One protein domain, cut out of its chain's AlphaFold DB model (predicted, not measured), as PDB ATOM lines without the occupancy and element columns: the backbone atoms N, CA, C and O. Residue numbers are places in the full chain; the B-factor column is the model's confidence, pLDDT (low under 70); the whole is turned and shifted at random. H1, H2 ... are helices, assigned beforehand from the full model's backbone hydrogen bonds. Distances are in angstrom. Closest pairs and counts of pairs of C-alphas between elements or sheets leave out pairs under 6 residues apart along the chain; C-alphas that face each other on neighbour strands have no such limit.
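This is residues 11 to 102 and 206 to 264 of the 271 residues of an uncharacterized protein of Thauera sp. 28 (UniProt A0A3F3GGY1). One long helix, H4, runs through the middle of an elongated body, and H1 runs back beside it, meeting it toward its last residues; H2 and H3 close the gap between the two toward the other end. H7 crosses H4 on another side, and H5 and the short H6 lie toward the end where H4 begins. The printed part has 151 residues with seven named helices, H1 to H7 in chain order, and no named strand; the class is all helix. It is compact, with a radius of gyration of the C-alphas of 16.5 A, and spans 57 by 33 by 21 A.

H1, residues 15 to 35, and H2, residues 39 to 48, form a helical hairpin: residues 26 to 34 of H1 touch H2, closest at the C-alphas of Pro 30 and Ala 42, 4.3 A, opposite ways at a shallow tilt of 33 degrees, only just short of steep. H2 and H3, residues 58 to 65, form another, closest at the C-alphas of Leu 40 and Ala 65, 4.3 A. H4, residues 70 to 98, is the hub, touching three helices. Its residues 73 to 80 touch H3, closest at the C-alphas of Met 60 and Val 76, 6.1 A. Its residues 88 to 95 touch residues 15 to 20 of H1, closest at the C-alphas of Ala 16 and Ala 91, 4.8 A, opposite ways at a shallow tilt of 17 degrees. H7, residues 242 to 262, touches residues 86 to 95 of H4, closest at the C-alphas of Ala 90 and Tyr 254, 5.0 A, at a steep tilt of 54 degrees. H5, residues 206 to 217, touches H7 with residues 206 to 210 alone, closest at the C-alphas of Gly 206 and Phe 242, 6.0 A. H4 and H5 are near each other. H6, residues 225 to 228, is close to H4 but not clearly touching, with the C-alphas of Arg 72 and Leu 228 6.0 A apart. In H2, H3 and H5 every O i to N i+4 pair is within hydrogen-bond range; H1 has 15 of 17, H4 22 of 25 and H7 15 of 17, and H6 is too short for such a pair.

H1 begins at C-alpha 15, (202.677, 217.526, 179.526), and is 29.8 A long, with a kink of 42 degrees near residue 29. H4 is 41.3 A long, with a kink of 29 degrees near residue 77. H7 is 29.2 A long and ends at C-alpha 262, (201.718, 221.950, 190.248).

The C-alphas of Asp 102 and Pro 223, 57.6 A apart, are the two farthest apart. Residues 103 to 205 are not printed, and C-alphas 102 and 206 are 31.9 A apart across this cut. The link from H6 to H7 is long, 13 residues. The mean pLDDT of the printed part is 85.1; 23 residues are under 70, among them 98 to 102 and 223 to 231.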
ATOM      1  N   GLU A  11     210.617 220.908 175.734       53.56
ATOM      2  CA  GLU A  11     209.770 222.000 176.218       53.56
ATOM      3  C   GLU A  11     208.510 222.243 175.364       53.56
ATOM      4  O   GLU A  11     207.487 222.653 175.913       53.56
ATOM      5  N   GLU A  12     208.531 221.918 174.066       61.25
ATOM      6  CA  GLU A  12     207.386 222.036 173.148       61.25
ATOM      7  C   GLU A  12     206.400 220.862 173.245       61.25
ATOM      8  O   GLU A  12     205.281 220.938 172.728       61.25
ATOM      9  N   TYR A  13     206.772 219.766 173.913       68.56
ATOM     10  CA  TYR A  13     205.861 218.643 174.099       68.56
ATOM     11  C   TYR A  13     204.745 218.982 175.088       68.56
ATOM     12  O   TYR A  13     204.953 219.648 176.103       68.56
ATOM     13  N   SER A  14     203.545 218.457 174.827       85.19
ATOM     14  CA  SER A  14     202.468 218.471 175.816       85.19
ATOM     15  C   SER A  14     202.929 217.773 177.101       85.19
ATOM     16  O   SER A  14     203.769 216.870 177.070       85.19
ATOM     17  N   TYR A  15     202.357 218.159 178.243       89.25
ATOM     18  CA  TYR A  15     202.677 217.526 179.526       89.25
ATOM     19  C   TYR A  15     202.537 215.992 179.484       89.25
ATOM     20  O   TYR A  15     203.413 215.285 179.972       89.25
ATOM     21  N   ALA A  16     201.494 215.477 178.826       90.56
ATOM     22  CA  ALA A  16     201.280 214.040 178.659       90.56
ATOM     23  C   ALA A  16     202.414 213.341 177.892       90.56
ATOM     24  O   ALA A  16     202.856 212.268 178.295       90.56
ATOM     25  N   ASN A  17     202.930 213.974 176.834       90.06
ATOM     26  CA  ASN A  17     204.044 213.436 176.060       90.06
ATOM     27  C   ASN A  17     205.352 213.468 176.863       90.06
ATOM     28  O   ASN A  17     206.094 212.491 176.843       90.06
ATOM     29  N   ARG A  18     205.619 214.547 177.617       89.94
ATOM     30  CA  ARG A  18     206.783 214.599 178.522       89.94
ATOM     31  C   ARG A  18     206.715 213.511 179.591       89.94
ATOM     32  O   ARG A  18     207.720 212.863 179.862       89.94
ATOM     33  N   TYR A  19     205.527 213.275 180.149       92.06
ATOM     34  CA  TYR A  19     205.303 212.183 181.090       92.06
ATOM     35  C   TYR A  19     205.616 210.815 180.473       92.06
ATOM     36  O   TYR A  19     206.316 210.029 181.103       92.06
ATOM     37  N   LEU A  20     205.161 210.537 179.243       92.06
ATOM     38  CA  LEU A  20     205.487 209.277 178.566       92.06
ATOM     39  C   LEU A  20     206.988 209.109 178.339       92.06
ATOM     40  O   LEU A  20     207.512 208.045 178.643       92.06
ATOM     41  N   VAL A  21     207.684 210.148 177.874       92.31
ATOM     42  CA  VAL A  21     209.142 210.096 177.671       92.31
ATOM     43  C   VAL A  21     209.872 209.822 178.989       92.31
ATOM     44  O   VAL A  21     210.772 208.985 179.041       92.31
ATOM     45  N   ALA A  22     209.468 210.484 180.076       92.50
ATOM     46  CA  ALA A  22     210.047 210.244 181.395       92.50
ATOM     47  C   ALA A  22     209.754 208.818 181.893       92.50
ATOM     48  O   ALA A  22     210.640 208.151 182.422       92.50
ATOM     49  N   LEU A  23     208.533 208.320 181.676       94.69
ATOM     50  CA  LEU A  23     208.159 206.956 182.036       94.69
ATOM     51  C   LEU A  23     208.949 205.915 181.227       94.69
ATOM     52  O   LEU A  23     209.399 204.921 181.791       94.69
ATOM     53  N   GLU A  24     209.149 206.137 179.927       94.25
ATOM     54  CA  GLU A  24     209.990 205.288 179.076       94.25
ATOM     55  C   GLU A  24     211.430 205.228 179.595       94.25
ATOM     56  O   GLU A  24     212.002 204.140 179.668       94.25
ATOM     57  N   ALA A  25     211.987 206.368 180.019       94.56
ATOM     58  CA  ALA A  25     213.310 206.425 180.633       94.56
ATOM     59  C   ALA A  25     213.368 205.619 181.944       94.56
ATOM     60  O   ALA A  25     214.264 204.788 182.110       94.56
ATOM     61  N   SER A  26     212.378 205.773 182.833       95.75
ATOM     62  CA  SER A  26     212.275 204.989 184.077       95.75
ATOM     63  C   SER A  26     212.080 203.485 183.843       95.75
ATOM     64  O   SER A  26     212.419 202.670 184.701       95.75
ATOM     65  N   LEU A  27     211.568 203.082 182.677       95.75
ATOM     66  CA  LEU A  27     211.371 201.676 182.323       95.75
ATOM     67  C   LEU A  27     212.609 201.007 181.703       95.75
ATOM     68  O   LEU A  27     212.605 199.781 181.566       95.75
ATOM     69  N   VAL A  28     213.679 201.744 181.374       96.38
ATOM     70  CA  VAL A  28     214.896 201.180 180.753       96.38
ATOM     71  C   VAL A  28     215.495 200.053 181.597       96.38
ATOM     72  O   VAL A  28     215.722 198.953 181.086       96.38
ATOM     73  N   GLU A  29     215.719 200.302 182.888       97.00
ATOM     74  CA  GLU A  29     216.333 199.326 183.792       97.00
ATOM     75  C   GLU A  29     215.415 198.117 184.068       97.00
ATOM     76  O   GLU A  29     215.858 196.981 183.866       97.00
ATOM     77  N   PRO A  30     214.121 198.292 184.417       96.19
ATOM     78  CA  PRO A  30     213.177 197.178 184.490       96.19
ATOM     79  C   PRO A  30     213.132 196.314 183.223       96.19
ATOM     80  O   PRO A  30     213.127 195.086 183.310       96.19
ATOM     81  N   VAL A  31     213.134 196.929 182.035       95.12
ATOM     82  CA  VAL A  31     213.115 196.202 180.756       95.12
ATOM     83  C   VAL A  31     214.413 195.426 180.536       95.12
ATOM     84  O   VAL A  31     214.360 194.295 180.045       95.12
ATOM     85  N   ARG A  32     215.571 195.989 180.903       97.38
ATOM     86  CA  ARG A  32     216.862 195.285 180.856       97.38
ATOM     87  C   ARG A  32     216.836 194.036 181.743       97.38
ATOM     88  O   ARG A  32     217.115 192.946 181.250       97.38
ATOM     89  N   LEU A  33     216.404 194.177 182.995       96.06
ATOM     90  CA  LEU A  33     216.304 193.077 183.961       96.06
ATOM     91  C   LEU A  33     215.324 191.984 183.499       96.06
ATOM     92  O   LEU A  33     215.633 190.797 183.577       96.06
ATOM     93  N   ILE A  34     214.184 192.364 182.910       93.62
ATOM     94  CA  ILE A  34     213.236 191.418 182.295       93.62
ATOM     95  C   ILE A  34     213.888 190.616 181.158       93.62
ATOM     96  O   ILE A  34     213.653 189.411 181.041       93.62
ATOM     97  N   ARG A  35     214.705 191.254 180.307       92.56
ATOM     98  CA  ARG A  35     215.421 190.563 179.214       92.56
ATOM     99  C   ARG A  35     216.455 189.571 179.744       92.56
ATOM    100  O   ARG A  35     216.650 188.523 179.135       92.56
ATOM    101  N   GLU A  36     217.058 189.883 180.885       94.94
ATOM    102  CA  GLU A  36     217.992 189.020 181.616       94.94
ATOM    103  C   GLU A  36     217.292 187.948 182.467       94.94
ATOM    104  O   GLU A  36     217.960 187.140 183.103       94.94
ATOM    105  N   GLN A  37     215.953 187.897 182.438       92.88
ATOM    106  CA  GLN A  37     215.114 187.001 183.243       92.88
ATOM    107  C   GLN A  37     215.211 187.247 184.761       92.88
ATOM    108  O   GLN A  37     214.745 186.426 185.550       92.88
ATOM    109  N   ASP A  38     215.739 188.399 185.185       94.56
ATOM    110  CA  ASP A  38     215.706 188.849 186.578       94.56
ATOM    111  C   ASP A  38     214.399 189.606 186.871       94.56
ATOM    112  O   ASP A  38     214.349 190.831 187.009       94.56
ATOM    113  N   PHE A  39     213.292 188.866 186.949       93.25
ATOM    114  CA  PHE A  39     211.969 189.452 187.187       93.25
ATOM    115  C   PHE A  39     211.804 190.022 188.604       93.25
ATOM    116  O   PHE A  39     211.075 190.997 188.818       93.25
ATOM    117  N   LEU A  40     212.507 189.447 189.583       94.25
ATOM    118  CA  LEU A  40     212.531 189.958 190.952       94.25
ATOM    119  C   LEU A  40     213.283 191.293 191.017       94.25
ATOM    120  O   LEU A  40     212.790 192.236 191.641       94.25
ATOM    121  N   GLY A  41     214.439 191.388 190.354       96.69
ATOM    122  CA  GLY A  41     215.175 192.633 190.167       96.69
ATOM    123  C   GLY A  41     214.326 193.683 189.463       96.69
ATOM    124  O   GLY A  41     214.186 194.786 189.984       96.69
ATOM    125  N   ALA A  42     213.672 193.326 188.352       96.62
ATOM    126  CA  ALA A  42     212.786 194.236 187.624       96.62
ATOM    127  C   ALA A  42     211.651 194.777 188.509       96.62
ATOM    128  O   ALA A  42     211.388 195.977 188.523       96.62
ATOM    129  N   THR A  43     211.023 193.909 189.311       96.19
ATOM    130  CA  THR A  43     209.979 194.313 190.268       96.19
ATOM    131  C   THR A  43     210.514 195.305 191.300       96.19
ATOM    132  O   THR A  43     209.840 196.281 191.626       96.19
ATOM    133  N   ARG A  44     211.718 195.067 191.837       97.56
ATOM    134  CA  ARG A  44     212.355 195.974 192.805       97.56
ATOM    135  C   ARG A  44     212.712 197.314 192.170       97.56
ATOM    136  O   ARG A  44     212.446 198.335 192.791       97.56
ATOM    137  N   ALA A  45     213.255 197.301 190.952       97.50
ATOM    138  CA  ALA A  45     213.587 198.508 190.202       97.50
ATOM    139  C   ALA A  45     212.339 199.369 189.964       97.50
ATOM    140  O   ALA A  45     212.339 200.542 190.318       97.50
ATOM    141  N   MET A  46     211.241 198.770 189.488       97.25
ATOM    142  CA  MET A  46     209.979 199.495 189.294       97.25
ATOM    143  C   MET A  46     209.384 200.027 190.604       97.25
ATOM    144  O   MET A  46     208.859 201.128 190.650       97.25
ATOM    145  N   LYS A  47     209.453 199.264 191.700       96.75
ATOM    146  CA  LYS A  47     208.963 199.737 193.007       96.75
ATOM    147  C   LYS A  47     209.792 200.873 193.601       96.75
ATOM    148  O   LYS A  47     209.281 201.595 194.451       96.75
ATOM    149  N   GLY A  48     211.067 200.959 193.230       96.00
ATOM    150  CA  GLY A  48     211.995 201.967 193.732       96.00
ATOM    151  C   GLY A  48     211.925 203.302 192.991       96.00
ATOM    152  O   GLY A  48     212.469 204.278 193.491       96.00
ATOM    153  N   ASP A  49     211.273 203.350 191.830       95.88
ATOM    154  CA  ASP A  49     211.191 204.535 190.978       95.88
ATOM    155  C   ASP A  49     209.822 205.227 191.104       95.88
ATOM    156  O   ASP A  49     208.768 204.591 191.099       95.88
ATOM    157  N   GLU A  50     209.831 206.555 191.219       94.19
ATOM    158  CA  GLU A  50     208.629 207.349 191.509       94.19
ATOM    159  C   GLU A  50     207.580 207.325 190.387       94.19
ATOM    160  O   GLU A  50     206.392 207.511 190.658       94.19
ATOM    161  N   LEU A  51     207.997 207.122 189.130       94.56
ATOM    162  CA  LEU A  51     207.102 207.106 187.971       94.56
ATOM    163  C   LEU A  51     206.466 205.731 187.766       94.56
ATOM    164  O   LEU A  51     205.293 205.637 187.404       94.56
ATOM    165  N   THR A  52     207.227 204.670 188.007       95.94
ATOM    166  CA  THR A  52     206.812 203.291 187.736       95.94
ATOM    167  C   THR A  52     206.180 202.605 188.944       95.94
ATOM    168  O   THR A  52     205.304 201.758 188.753       95.94
ATOM    169  N   ALA A  53     206.515 202.998 190.176       95.88
ATOM    170  CA  ALA A  53     205.924 202.413 191.380       95.88
ATOM    171  C   ALA A  53     204.386 202.536 191.429       95.88
ATOM    172  O   ALA A  53     203.731 201.539 191.745       95.88
ATOM    173  N   PRO A  54     203.762 203.678 191.063       95.31
ATOM    174  CA  PRO A  54     202.304 203.815 191.078       95.31
ATOM    175  C   PRO A  54     201.565 202.931 190.057       95.31
ATOM    176  O   PRO A  54     200.354 202.739 190.192       95.31
ATOM    177  N   LEU A  55     202.271 202.384 189.056       94.56
ATOM    178  CA  LEU A  55     201.714 201.447 188.070       94.56
ATOM    179  C   LEU A  55     201.542 200.031 188.634       94.56
ATOM    180  O   LEU A  55     200.851 199.213 188.031       94.56
ATOM    181  N   LEU A  56     202.192 199.711 189.756       92.81
ATOM    182  CA  LEU A  56     202.219 198.362 190.305       92.81
ATOM    183  C   LEU A  56     201.272 198.217 191.496       92.81
ATOM    184  O   LEU A  56     201.530 198.726 192.587       92.81
ATOM    185  N   SER A  57     200.218 197.416 191.327       90.62
ATOM    186  CA  SER A  57     199.474 196.903 192.478       90.62
ATOM    187  C   SER A  57     200.317 195.873 193.258       90.62
ATOM    188  O   SER A  57     201.280 195.305 192.712       90.62
ATOM    189  N   PRO A  58     199.987 195.587 194.532       88.94
ATOM    190  CA  PRO A  58     200.639 194.519 195.290       88.94
ATOM    191  C   PRO A  58     200.597 193.167 194.568       88.94
ATOM    192  O   PRO A  58     201.600 192.457 194.518       88.94
ATOM    193  N   GLU A  59     199.465 192.847 193.946       85.88
ATOM    194  CA  GLU A  59     199.248 191.604 193.211       85.88
ATOM    195  C   GLU A  59     200.065 191.568 191.916       85.88
ATOM    196  O   GLU A  59     200.717 190.565 191.637       85.88
ATOM    197  N   MET A  60     200.108 192.672 191.160       89.81
ATOM    198  CA  MET A  60     200.951 192.788 189.961       89.81
ATOM    199  C   MET A  60     202.431 192.641 190.299       89.81
ATOM    200  O   MET A  60     203.177 191.989 189.576       89.81
ATOM    201  N   SER A  61     202.851 193.220 191.423       90.50
ATOM    202  CA  SER A  61     204.221 193.101 191.913       90.50
ATOM    203  C   SER A  61     204.577 191.663 192.267       90.50
ATOM    204  O   SER A  61     205.668 191.196 191.951       90.50
ATOM    205  N   HIS A  62     203.672 190.969 192.959       87.94
ATOM    206  CA  HIS A  62     203.863 189.569 193.308       87.94
ATOM    207  C   HIS A  62     203.928 188.703 192.049       87.94
ATOM    208  O   HIS A  62     204.851 187.906 191.905       87.94
ATOM    209  N   ALA A  63     203.004 188.922 191.112       86.25
ATOM    210  CA  ALA A  63     202.956 188.203 189.850       86.25
ATOM    211  C   ALA A  63     204.213 188.439 189.005       86.25
ATOM    212  O   ALA A  63     204.776 187.469 188.511       86.25
ATOM    213  N   LEU A  64     204.706 189.683 188.905       90.31
ATOM    214  CA  LEU A  64     205.956 189.995 188.202       90.31
ATOM    215  C   LEU A  64     207.142 189.260 188.832       90.31
ATOM    216  O   LEU A  64     207.885 188.583 188.131       90.31
ATOM    217  N   ALA A  65     207.293 189.336 190.154       89.19
ATOM    218  CA  ALA A  65     208.392 188.684 190.863       89.19
ATOM    219  C   ALA A  65     208.346 187.147 190.774       89.19
ATOM    220  O   ALA A  65     209.388 186.502 190.881       89.19
ATOM    221  N   ALA A  66     207.157 186.568 190.587       85.19
ATOM    222  CA  ALA A  66     206.931 185.130 190.485       85.19
ATOM    223  C   ALA A  66     206.985 184.589 189.041       85.19
ATOM    224  O   ALA A  66     206.768 183.392 188.829       85.19
ATOM    225  N   VAL A  67     207.263 185.430 188.036       85.06
ATOM    226  CA  VAL A  67     207.390 184.981 186.642       85.06
ATOM    227  C   VAL A  67     208.557 183.996 186.521       85.06
ATOM    228  O   VAL A  67     209.705 184.324 186.792       85.06
ATOM    229  N   THR A  68     208.263 182.775 186.071       78.88
ATOM    230  CA  THR A  68     209.264 181.719 185.825       78.88
ATOM    231  C   THR A  68     209.540 181.482 184.340       78.88
ATOM    232  O   THR A  68     210.442 180.726 183.987       78.88
ATOM    233  N   SER A  69     208.763 182.103 183.447       72.44
ATOM    234  CA  SER A  69     208.935 182.001 181.996       72.44
ATOM    235  C   SER A  69     208.332 183.209 181.279       72.44
ATOM    236  O   SER A  69     207.361 183.800 181.748       72.44
ATOM    237  N   GLN A  70     208.850 183.562 180.097       70.56
ATOM    238  CA  GLN A  70     208.337 184.702 179.317       70.56
ATOM    239  C   GLN A  70     206.847 184.583 178.958       70.56
ATOM    240  O   GLN A  70     206.163 185.596 178.845       70.56
ATOM    241  N   GLN A  71     206.312 183.367 178.826       67.12
ATOM    242  CA  GLN A  71     204.883 183.162 178.560       67.12
ATOM    243  C   GLN A  71     203.994 183.648 179.718       67.12
ATOM    244  O   GLN A  71     202.862 184.062 179.483       67.12
ATOM    245  N   ARG A  72     204.519 183.660 180.951       73.56
ATOM    246  CA  ARG A  72     203.826 184.138 182.160       73.56
ATOM    247  C   ARG A  72     203.911 185.655 182.351       73.56
ATOM    248  O   ARG A  72     203.214 186.209 183.191       73.56
ATOM    249  N   LEU A  73     204.733 186.337 181.555       84.00
ATOM    250  CA  LEU A  73     204.934 187.783 181.645       84.00
ATOM    251  C   LEU A  73     203.796 188.585 180.988       84.00
ATOM    252  O   LEU A  73     203.486 189.692 181.428       84.00
ATOM    253  N   GLY A  74     203.164 188.026 179.950       84.12
ATOM    254  CA  GLY A  74     202.168 188.719 179.125       84.12
ATOM    255  C   GLY A  74     201.000 189.332 179.913       84.12
ATOM    256  O   GLY A  74     200.687 190.503 179.697       84.12
ATOM    257  N   PRO A  75     200.373 188.600 180.849       81.81
ATOM    258  CA  PRO A  75     199.302 189.150 181.676       81.81
ATOM    259  C   PRO A  75     199.743 190.334 182.562       81.81
ATOM    260  O   PRO A  75     199.060 191.359 182.603       81.81
ATOM    261  N   VAL A  76     200.922 190.253 183.196       86.88
ATOM    262  CA  VAL A  76     201.470 191.348 184.023       86.88
ATOM    263  C   VAL A  76     201.770 192.571 183.159       86.88
ATOM    264  O   VAL A  76     201.394 193.688 183.509       86.88
ATOM    265  N   GLN A  77     202.399 192.366 181.999       88.69
ATOM    266  CA  GLN A  77     202.669 193.433 181.034       88.69
ATOM    267  C   GLN A  77     201.391 194.112 180.558       88.69
ATOM    268  O   GLN A  77     201.352 195.335 180.450       88.69
ATOM    269  N   TRP A  78     200.341 193.336 180.291       88.31
ATOM    270  CA  TRP A  78     199.039 193.877 179.929       88.31
ATOM    271  C   TRP A  78     198.463 194.758 181.045       88.31
ATOM    272  O   TRP A  78     198.069 195.888 180.770       88.31
ATOM    273  N   ALA A  79     198.489 194.301 182.299       89.44
ATOM    274  CA  ALA A  79     198.020 195.086 183.441       89.44
ATOM    275  C   ALA A  79     198.810 196.394 183.636       89.44
ATOM    276  O   ALA A  79     198.205 197.448 183.826       89.44
ATOM    277  N   ILE A  80     200.144 196.345 183.526       92.06
ATOM    278  CA  ILE A  80     200.999 197.545 183.575       92.06
ATOM    279  C   ILE A  80     200.646 198.486 182.419       92.06
ATOM    280  O   ILE A  80     200.487 199.683 182.623       92.06
ATOM    281  N   THR A  81     200.455 197.946 181.212       92.38
ATOM    282  CA  THR A  81     200.086 198.729 180.025       92.38
ATOM    283  C   THR A  81     198.743 199.433 180.209       92.38
ATOM    284  O   THR A  81     198.598 200.575 179.780       92.38
ATOM    285  N   LEU A  82     197.767 198.791 180.859       92.31
ATOM    286  CA  LEU A  82     196.488 199.422 181.179       92.31
ATOM    287  C   LEU A  82     196.655 200.598 182.144       92.31
ATOM    288  O   LEU A  82     196.136 201.678 181.862       92.31
ATOM    289  N   GLU A  83     197.402 200.427 183.238       94.38
ATOM    290  CA  GLU A  83     197.699 201.527 184.168       94.38
ATOM    291  C   GLU A  83     198.427 202.674 183.457       94.38
ATOM    292  O   GLU A  83     198.023 203.829 183.594       94.38
ATOM    293  N   THR A  84     199.415 202.365 182.611       95.69
ATOM    294  CA  THR A  84     200.132 203.361 181.804       95.69
ATOM    295  C   THR A  84     199.198 204.103 180.849       95.69
ATOM    296  O   THR A  84     199.253 205.328 180.758       95.69
ATOM    297  N   ALA A  85     198.313 203.389 180.151       95.00
ATOM    298  CA  ALA A  85     197.374 203.977 179.202       95.00
ATOM    299  C   ALA A  85     196.373 204.923 179.886       95.00
ATOM    300  O   ALA A  85     196.114 206.023 179.390       95.00
ATOM    301  N   LEU A  86     195.828 204.523 181.040       94.94
ATOM    302  CA  LEU A  86     194.900 205.357 181.805       94.94
ATOM    303  C   LEU A  86     195.605 206.554 182.450       94.94
ATOM    304  O   LEU A  86     195.067 207.661 182.434       94.94
ATOM    305  N   SER A  87     196.816 206.348 182.965       96.00
ATOM    306  CA  SER A  87     197.678 207.412 183.473       96.00
ATOM    307  C   SER A  87     197.987 208.444 182.390       96.00
ATOM    308  O   SER A  87     197.767 209.633 182.601       96.00
ATOM    309  N   HIS A  88     198.391 208.012 181.194       94.94
ATOM    310  CA  HIS A  88     198.646 208.912 180.070       94.94
ATOM    311  C   HIS A  88     197.398 209.715 179.672       94.94
ATOM    312  O   HIS A  88     197.481 210.924 179.447       94.94
ATOM    313  N   LEU A  89     196.227 209.073 179.641       94.31
ATOM    314  CA  LEU A  89     194.963 209.759 179.379       94.31
ATOM    315  C   LEU A  89     194.650 210.819 180.450       94.31
ATOM    316  O   LEU A  89     194.209 211.917 180.117       94.31
ATOM    317  N   ALA A  90     194.915 210.524 181.725       94.25
ATOM    318  CA  ALA A  90     194.774 211.488 182.812       94.25
ATOM    319  C   ALA A  90     195.789 212.639 182.704       94.25
ATOM    320  O   ALA A  90     195.409 213.797 182.864       94.25
ATOM    321  N   ALA A  91     197.050 212.353 182.363       93.69
ATOM    322  CA  ALA A  91     198.066 213.373 182.105       93.69
ATOM    323  C   ALA A  91     197.639 214.313 180.967       93.69
ATOM    324  O   ALA A  91     197.796 215.528 181.066       93.69
ATOM    325  N   TRP A  92     197.048 213.763 179.905       92.06
ATOM    326  CA  TRP A  92     196.497 214.537 178.796       92.06
ATOM    327  C   TRP A  92     195.345 215.445 179.235       92.06
ATOM    328  O   TRP A  92     195.362 216.630 178.903       92.06
ATOM    329  N   SER A  93     194.403 214.938 180.039       91.19
ATOM    330  CA  SER A  93     193.329 215.757 180.614       91.19
ATOM    331  C   SER A  93     193.876 216.929 181.431       91.19
ATOM    332  O   SER A  93     193.481 218.065 181.185       91.19
ATOM    333  N   VAL A  94     194.820 216.672 182.344       90.25
ATOM    334  CA  VAL A  94     195.413 217.704 183.214       90.25
ATOM    335  C   VAL A  94     196.207 218.735 182.404       90.25
ATOM    336  O   VAL A  94     196.056 219.938 182.612       90.25
ATOM    337  N   GLY A  95     197.021 218.291 181.441       87.25
ATOM    338  CA  GLY A  95     197.839 219.188 180.614       87.25
ATOM    339  C   GLY A  95     197.017 220.133 179.733       87.25
ATOM    340  O   GLY A  95     197.480 221.213 179.374       87.25
ATOM    341  N   ILE A  96     195.784 219.754 179.397       83.56
ATOM    342  CA  ILE A  96     194.855 220.623 178.674       83.56
ATOM    343  C   ILE A  96     194.286 221.735 179.572       83.56
ATOM    344  O   ILE A  96     194.007 222.825 179.066       83.56
ATOM    345  N   GLU A  97     194.109 221.481 180.871       76.44
ATOM    346  CA  GLU A  97     193.563 222.464 181.816       76.44
ATOM    347  C   GLU A  97     194.561 223.577 182.152       76.44
ATOM    348  O   GLU A  97     194.167 224.737 182.224       76.44
ATOM    349  N   GLU A  98     195.857 223.264 182.263       69.88
ATOM    350  CA  GLU A  98     196.915 224.262 182.519       69.88
ATOM    351  C   GLU A  98     197.009 225.315 181.399       69.88
ATOM    352  O   GLU A  98     197.309 226.482 181.647       69.88
ATOM    353  N   GLY A  99     196.705 224.929 180.157       57.84
ATOM    354  CA  GLY A  99     196.816 225.805 178.992       57.84
ATOM    355  C   GLY A  99     195.682 226.822 178.811       57.84
ATOM    356  O   GLY A  99     195.726 227.576 177.836       57.84
ATOM    357  N   ARG A 100     194.635 226.839 179.657       56.72
ATOM    358  CA  ARG A 100     193.449 227.698 179.448       56.72
ATOM    359  C   ARG A 100     192.886 228.276 180.751       56.72
ATOM    360  O   ARG A 100     192.280 227.567 181.540       56.72
ATOM    361  N   SER A 101     192.990 229.601 180.893       47.28
ATOM    362  CA  SER A 101     192.385 230.385 181.986       47.28
ATOM    363  C   SER A 101     190.847 230.409 181.958       47.28
ATOM    364  O   SER A 101     190.243 230.728 182.977       47.28
ATOM    365  N   ASP A 102     190.206 230.056 180.835       46.09
ATOM    366  CA  ASP A 102     188.752 230.163 180.675       46.09
ATOM    367  C   ASP A 102     188.082 228.817 180.319       46.09
ATOM    368  O   ASP A 102     188.081 228.340 179.185       46.09
ATOM    369  N   GLY A 206     188.647 199.350 176.709       89.75
ATOM    370  CA  GLY A 206     187.645 198.421 177.230       89.75
ATOM    371  C   GLY A 206     187.507 197.174 176.359       89.75
ATOM    372  O   GLY A 206     187.610 196.063 176.866       89.75
ATOM    373  N   PHE A 207     187.391 197.341 175.040       87.69
ATOM    374  CA  PHE A 207     187.277 196.222 174.100       87.69
ATOM    375  C   PHE A 207     188.498 195.289 174.120       87.69
ATOM    376  O   PHE A 207     188.347 194.068 174.216       87.69
ATOM    377  N   VAL A 208     189.714 195.847 174.044       87.19
ATOM    378  CA  VAL A 208     190.962 195.060 174.077       87.19
ATOM    379  C   VAL A 208     191.064 194.290 175.391       87.19
ATOM    380  O   VAL A 208     191.441 193.120 175.411       87.19
ATOM    381  N   THR A 209     190.694 194.942 176.486       86.88
ATOM    382  CA  THR A 209     190.727 194.383 177.832       86.88
ATOM    383  C   THR A 209     189.735 193.239 178.004       86.88
ATOM    384  O   THR A 209     190.123 192.156 178.433       86.88
ATOM    385  N   GLU A 210     188.468 193.447 177.648       83.31
ATOM    386  CA  GLU A 210     187.430 192.418 177.752       83.31
ATOM    387  C   GLU A 210     187.746 191.213 176.866       83.31
ATOM    388  O   GLU A 210     187.581 190.076 177.301       83.31
ATOM    389  N   SER A 211     188.286 191.446 175.665       83.25
ATOM    390  CA  SER A 211     188.740 190.370 174.776       83.25
ATOM    391  C   SER A 211     189.840 189.528 175.429       83.25
ATOM    392  O   SER A 211     189.769 188.301 175.425       83.25
ATOM    393  N   ARG A 212     190.829 190.179 176.061       80.56
ATOM    394  CA  ARG A 212     191.913 189.491 176.779       80.56
ATOM    395  C   ARG A 212     191.415 188.720 177.995       80.56
ATOM    396  O   ARG A 212     191.834 187.583 178.193       80.56
ATOM    397  N   LEU A 213     190.518 189.302 178.783       77.94
ATOM    398  CA  LEU A 213     189.933 188.625 179.939       77.94
ATOM    399  C   LEU A 213     189.065 187.438 179.530       77.94
ATOM    400  O   LEU A 213     189.126 186.400 180.180       77.94
ATOM    401  N   ALA A 214     188.302 187.553 178.441       77.62
ATOM    402  CA  ALA A 214     187.540 186.439 177.893       77.62
ATOM    403  C   ALA A 214     188.461 185.293 177.448       77.62
ATOM    404  O   ALA A 214     188.166 184.132 177.730       77.62
ATOM    405  N   ASP A 215     189.592 185.603 176.807       75.00
ATOM    406  CA  ASP A 215     190.593 184.595 176.453       75.00
ATOM    407  C   ASP A 215     191.188 183.924 177.700       75.00
ATOM    408  O   ASP A 215     191.274 182.701 177.732       75.00
ATOM    409  N   MET A 216     191.532 184.681 178.749       74.25
ATOM    410  CA  MET A 216     192.025 184.116 180.017       74.25
ATOM    411  C   MET A 216     190.964 183.245 180.710       74.25
ATOM    412  O   MET A 216     191.269 182.147 181.173       74.25
ATOM    413  N   ALA A 217     189.705 183.693 180.730       70.69
ATOM    414  CA  ALA A 217     188.591 182.980 181.346       70.69
ATOM    415  C   ALA A 217     188.306 181.628 180.673       70.69
ATOM    416  O   ALA A 217     187.961 180.672 181.361       70.69
ATOM    417  N   ARG A 218     188.508 181.503 179.352       70.75
ATOM    418  CA  ARG A 218     188.363 180.218 178.636       70.75
ATOM    419  C   ARG A 218     189.291 179.124 179.154       70.75
ATOM    420  O   ARG A 218     188.994 177.949 178.970       70.75
ATOM    421  N   TYR A 219     190.409 179.502 179.763       69.19
ATOM    422  CA  TYR A 219     191.360 178.559 180.333       69.19
ATOM    423  C   TYR A 219     191.189 178.395 181.846       69.19
ATOM    424  O   TYR A 219     191.835 177.519 182.402       69.19
ATOM    425  N   ALA A 220     190.324 179.173 182.511       64.12
ATOM    426  CA  ALA A 220     190.247 179.264 183.973       64.12
ATOM    427  C   ALA A 220     189.940 177.933 184.683       64.12
ATOM    428  O   ALA A 220     190.434 177.714 185.786       64.12
ATOM    429  N   ASP A 221     189.191 177.030 184.043       67.25
ATOM    430  CA  ASP A 221     188.866 175.706 184.596       67.25
ATOM    431  C   ASP A 221     190.036 174.709 184.509       67.25
ATOM    432  O   ASP A 221     189.971 173.602 185.050       67.25
ATOM    433  N   ALA A 222     191.124 175.070 183.823       72.94
ATOM    434  CA  ALA A 222     192.300 174.226 183.748       72.94
ATOM    435  C   ALA A 222     193.120 174.326 185.052       72.94
ATOM    436  O   ALA A 222     193.431 175.434 185.490       72.94
ATOM    437  N   PRO A 223     193.578 173.204 185.641       69.88
ATOM    438  CA  PRO A 223     194.344 173.216 186.895       69.88
ATOM    439  C   PRO A 223     195.606 174.093 186.865       69.88
ATOM    440  O   PRO A 223     196.031 174.608 187.892       69.88
ATOM    441  N   TRP A 224     196.201 174.284 185.683       69.44
ATOM    442  CA  TRP A 224     197.391 175.113 185.472       69.44
ATOM    443  C   TRP A 224     197.082 176.605 185.270       69.44
ATOM    444  O   TRP A 224     197.994 177.429 185.311       69.44
ATOM    445  N   ALA A 225     195.824 176.974 185.025       67.69
ATOM    446  CA  ALA A 225     195.446 178.334 184.658       67.69
ATOM    447  C   ALA A 225     195.489 179.296 185.844       67.69
ATOM    448  O   ALA A 225     195.925 180.431 185.679       67.69
ATOM    449  N   ALA A 226     195.128 178.838 187.044       65.56
ATOM    450  CA  ALA A 226     195.212 179.656 188.252       65.56
ATOM    451  C   ALA A 226     196.647 180.147 188.526       65.56
ATOM    452  O   ALA A 226     196.842 181.295 188.908       65.56
ATOM    453  N   GLU A 227     197.662 179.314 188.271       65.75
ATOM    454  CA  GLU A 227     199.072 179.711 188.393       65.75
ATOM    455  C   GLU A 227     199.566 180.543 187.205       65.75
ATOM    456  O   GLU A 227     200.413 181.419 187.370       65.75
ATOM    457  N   LEU A 228     199.070 180.268 185.993       65.62
ATOM    458  CA  LEU A 228     199.508 180.963 184.779       65.62
ATOM    459  C   LEU A 228     198.928 182.379 184.671       65.62
ATOM    460  O   LEU A 228     199.565 183.264 184.102       65.62
ATOM    461  N   PHE A 229     197.722 182.578 185.201       67.81
ATOM    462  CA  PHE A 229     196.963 183.816 185.096       67.81
ATOM    463  C   PHE A 229     196.761 184.509 186.444       67.81
ATOM    464  O   PHE A 229     195.935 185.402 186.513       67.81
ATOM    465  N   ALA A 230     197.489 184.182 187.513       67.06
ATOM    466  CA  ALA A 230     197.436 184.994 188.733       67.06
ATOM    467  C   ALA A 230     198.016 186.405 188.478       67.06
ATOM    468  O   ALA A 230     199.101 186.496 187.901       67.06
ATOM    469  N   PRO A 231     197.361 187.504 188.916       63.75
ATOM    470  CA  PRO A 231     196.194 187.582 189.806       63.75
ATOM    471  C   PRO A 231     194.833 187.734 189.083       63.75
ATOM    472  O   PRO A 231     193.821 188.081 189.697       63.75
ATOM    473  N   TRP A 232     194.789 187.509 187.772       72.31
ATOM    474  CA  TRP A 232     193.577 187.515 186.947       72.31
ATOM    475  C   TRP A 232     192.693 186.288 187.269       72.31
ATOM    476  O   TRP A 232     193.196 185.269 187.745       72.31
ATOM    477  N   PRO A 233     191.356 186.361 187.093       64.81
ATOM    478  CA  PRO A 233     190.617 187.217 186.158       64.81
ATOM    479  C   PRO A 233     190.242 188.615 186.674       64.81
ATOM    480  O   PRO A 233     189.555 189.350 185.969       64.81
ATOM    481  N   THR A 234     190.655 189.004 187.884       69.44
ATOM    482  CA  THR A 234     190.385 190.359 188.391       69.44
ATOM    483  C   THR A 234     191.271 191.411 187.722       69.44
ATOM    484  O   THR A 234     192.398 191.135 187.311       69.44
ATOM    485  N   PHE A 235     190.749 192.625 187.577       75.62
ATOM    486  CA  PHE A 235     191.517 193.776 187.114       75.62
ATOM    487  C   PHE A 235     192.588 194.174 188.138       75.62
ATOM    488  O   PHE A 235     192.471 193.819 189.317       75.62
ATOM    489  N   PRO A 236     193.598 194.969 187.726       76.81
ATOM    490  CA  PRO A 236     194.527 195.597 188.660       76.81
ATOM    491  C   PRO A 236     193.800 196.220 189.855       76.81
ATOM    492  O   PRO A 236     192.706 196.771 189.704       76.81
ATOM    493  N   PHE A 237     194.415 196.142 191.038       78.31
ATOM    494  CA  PHE A 237     193.851 196.664 192.290       78.31
ATOM    495  C   PHE A 237     192.521 196.008 192.718       78.31
ATOM    496  O   PHE A 237     191.733 196.621 193.438       78.31
ATOM    497  N   GLY A 238     192.265 194.767 192.288       78.00
ATOM    498  CA  GLY A 238     191.117 193.970 192.737       78.00
ATOM    499  C   GLY A 238     189.775 194.384 192.128       78.00
ATOM    500  O   GLY A 238     188.724 194.050 192.671       78.00
ATOM    501  N   CYS A 239     189.786 195.123 191.016       83.56
ATOM    502  CA  CYS A 239     188.562 195.545 190.337       83.56
ATOM    503  C   CYS A 239     187.870 194.379 189.603       83.56
ATOM    504  O   CYS A 239     188.508 193.456 189.097       83.56
ATOM    505  N   ASP A 240     186.542 194.438 189.497       79.50
ATOM    506  CA  ASP A 240     185.716 193.381 188.888       79.50
ATOM    507  C   ASP A 240     185.463 193.581 187.381       79.50
ATOM    508  O   ASP A 240     184.915 192.714 186.700       79.50
ATOM    509  N   SER A 241     185.786 194.766 186.864       82.88
ATOM    510  CA  SER A 241     185.429 195.205 185.520       82.88
ATOM    511  C   SER A 241     186.270 196.395 185.077       82.88
ATOM    512  O   SER A 241     186.758 197.168 185.905       82.88
ATOM    513  N   PHE A 242     186.355 196.593 183.759       86.62
ATOM    514  CA  PHE A 242     187.049 197.737 183.160       86.62
ATOM    515  C   PHE A 242     186.477 199.056 183.671       86.62
ATOM    516  O   PHE A 242     187.214 199.990 183.968       86.62
ATOM    517  N   GLN A 243     185.154 199.111 183.827       86.00
ATOM    518  CA  GLN A 243     184.489 200.311 184.300       86.00
ATOM    519  C   GLN A 243     184.808 200.617 185.763       86.00
ATOM    520  O   GLN A 243     185.143 201.760 186.065       86.00
ATOM    521  N   SER A 244     184.727 199.620 186.654       86.81
ATOM    522  CA  SER A 244     185.089 199.800 188.067       86.81
ATOM    523  C   SER A 244     186.549 200.229 188.198       86.81
ATOM    524  O   SER A 244     186.864 201.152 188.946       86.81
ATOM    525  N   TRP A 245     187.426 199.604 187.409       90.31
ATOM    526  CA  TRP A 245     188.837 199.955 187.345       90.31
ATOM    527  C   TRP A 245     189.045 201.409 186.906       90.31
ATOM    528  O   TRP A 245     189.672 202.172 187.636       90.31
ATOM    529  N   CYS A 246     188.448 201.845 185.793       91.50
ATOM    530  CA  CYS A 246     188.528 203.238 185.346       91.50
ATOM    531  C   CYS A 246     187.981 204.221 186.393       91.50
ATOM    532  O   CYS A 246     188.627 205.227 186.671       91.50
ATOM    533  N   GLN A 247     186.823 203.938 186.999       89.12
ATOM    534  CA  GLN A 247     186.200 204.806 188.010       89.12
ATOM    535  C   GLN A 247     187.059 204.960 189.268       89.12
ATOM    536  O   GLN A 247     187.092 206.037 189.859       89.12
ATOM    537  N   GLN A 248     187.774 203.910 189.674       89.62
ATOM    538  CA  GLN A 248     188.666 203.964 190.827       89.62
ATOM    539  C   GLN A 248     190.024 204.590 190.482       89.62
ATOM    540  O   GLN A 248     190.565 205.384 191.254       89.62
ATOM    541  N   ARG A 249     190.602 204.217 189.337       92.81
ATOM    542  CA  ARG A 249     191.992 204.531 188.991       92.81
ATOM    543  C   ARG A 249     192.147 205.851 188.253       92.81
ATOM    544  O   ARG A 249     193.146 206.530 188.480       92.81
ATOM    545  N   TYR A 250     191.172 206.280 187.450       93.62
ATOM    546  CA  TYR A 250     191.257 207.577 186.772       93.62
ATOM    547  C   TYR A 250     191.375 208.745 187.764       93.62
ATOM    548  O   TYR A 250     192.313 209.524 187.611       93.62
ATOM    549  N   PRO A 251     190.548 208.862 188.828       92.38
ATOM    550  CA  PRO A 251     190.692 209.958 189.790       92.38
ATOM    551  C   PRO A 251     192.033 209.949 190.530       92.38
ATOM    552  O   PRO A 251     192.561 211.011 190.861       92.38
ATOM    553  N   PHE A 252     192.593 208.763 190.792       94.25
ATOM    554  CA  PHE A 252     193.940 208.636 191.347       94.25
ATOM    555  C   PHE A 252     194.976 209.230 190.388       94.25
ATOM    556  O   PHE A 252     195.723 210.124 190.784       94.25
ATOM    557  N   TRP A 253     194.981 208.787 189.127       95.56
ATOM    558  CA  TRP A 253     195.924 209.267 188.120       95.56
ATOM    559  C   TRP A 253     195.763 210.753 187.836       95.56
ATOM    560  O   TRP A 253     196.750 211.472 187.720       95.56
ATOM    561  N   TYR A 254     194.526 211.236 187.794       93.44
ATOM    562  CA  TYR A 254     194.228 212.647 187.617       93.44
ATOM    563  C   TYR A 254     194.888 213.500 188.703       93.44
ATOM    564  O   TYR A 254     195.658 214.406 188.395       93.44
ATOM    565  N   ARG A 255     194.682 213.152 189.982       93.12
ATOM    566  CA  ARG A 255     195.303 213.857 191.116       93.12
ATOM    567  C   ARG A 255     196.819 213.718 191.135       93.12
ATOM    568  O   ARG A 255     197.509 214.693 191.417       93.12
ATOM    569  N   TYR A 256     197.331 212.528 190.823       94.25
ATOM    570  CA  TYR A 256     198.766 212.288 190.681       94.25
ATOM    571  C   TYR A 256     199.376 213.266 189.671       94.25
ATOM    572  O   TYR A 256     200.339 213.970 189.973       94.25
ATOM    573  N   HIS A 257     198.751 213.399 188.501       93.69
ATOM    574  CA  HIS A 257     199.215 214.296 187.454       93.69
ATOM    575  C   HIS A 257     199.016 215.778 187.775       93.69
ATOM    576  O   HIS A 257     199.887 216.568 187.414       93.69
ATOM    577  N   GLN A 258     197.938 216.157 188.467       91.25
ATOM    578  CA  GLN A 258     197.752 217.520 188.979       91.25
ATOM    579  C   GLN A 258     198.861 217.905 189.963       91.25
ATOM    580  O   GLN A 258     199.424 218.991 189.851       91.25
ATOM    581  N   GLY A 259     199.205 217.007 190.894       90.38
ATOM    582  CA  GLY A 259     200.269 217.229 191.872       90.38
ATOM    583  C   GLY A 259     201.628 217.449 191.211       90.38
ATOM    584  O   GLY A 259     202.300 218.431 191.515       90.38
ATOM    585  N   ARG A 260     201.997 216.595 190.247       89.69
ATOM    586  CA  ARG A 260     203.257 216.736 189.495       89.69
ATOM    587  C   ARG A 260     203.307 218.014 188.665       89.69
ATOM    588  O   ARG A 260     204.335 218.685 188.626       89.69
ATOM    589  N   LEU A 261     202.194 218.375 188.028       85.25
ATOM    590  CA  LEU A 261     202.141 219.596 187.233       85.25
ATOM    591  C   LEU A 261     202.285 220.846 188.111       85.25
ATOM    592  O   LEU A 261     203.052 221.743 187.773       85.25
ATOM    593  N   ALA A 262     201.616 220.868 189.270       84.06
ATOM    594  CA  ALA A 262     201.718 221.950 190.248       84.06
ATOM    595  C   ALA A 262     203.112 222.053 190.893       84.06
ATOM    596  O   ALA A 262     203.572 223.156 191.173       84.06
ATOM    597  N   ALA A 263     203.795 220.922 191.095       81.75
ATOM    598  CA  ALA A 263     205.169 220.882 191.598       81.75
ATOM    599  C   ALA A 263     206.201 221.419 190.590       81.75
ATOM    600  O   ALA A 263     207.360 221.612 190.944       81.75
ATOM    601  N   GLY A 264     205.798 221.678 189.340       71.50
ATOM    602  CA  GLY A 264     206.724 222.089 188.291       71.50
ATOM    603  C   GLY A 264     207.629 220.953 187.815       71.50
ATOM    604  O   GLY A 264     208.592 221.232 187.099       71.50
TER     605      GLY A 264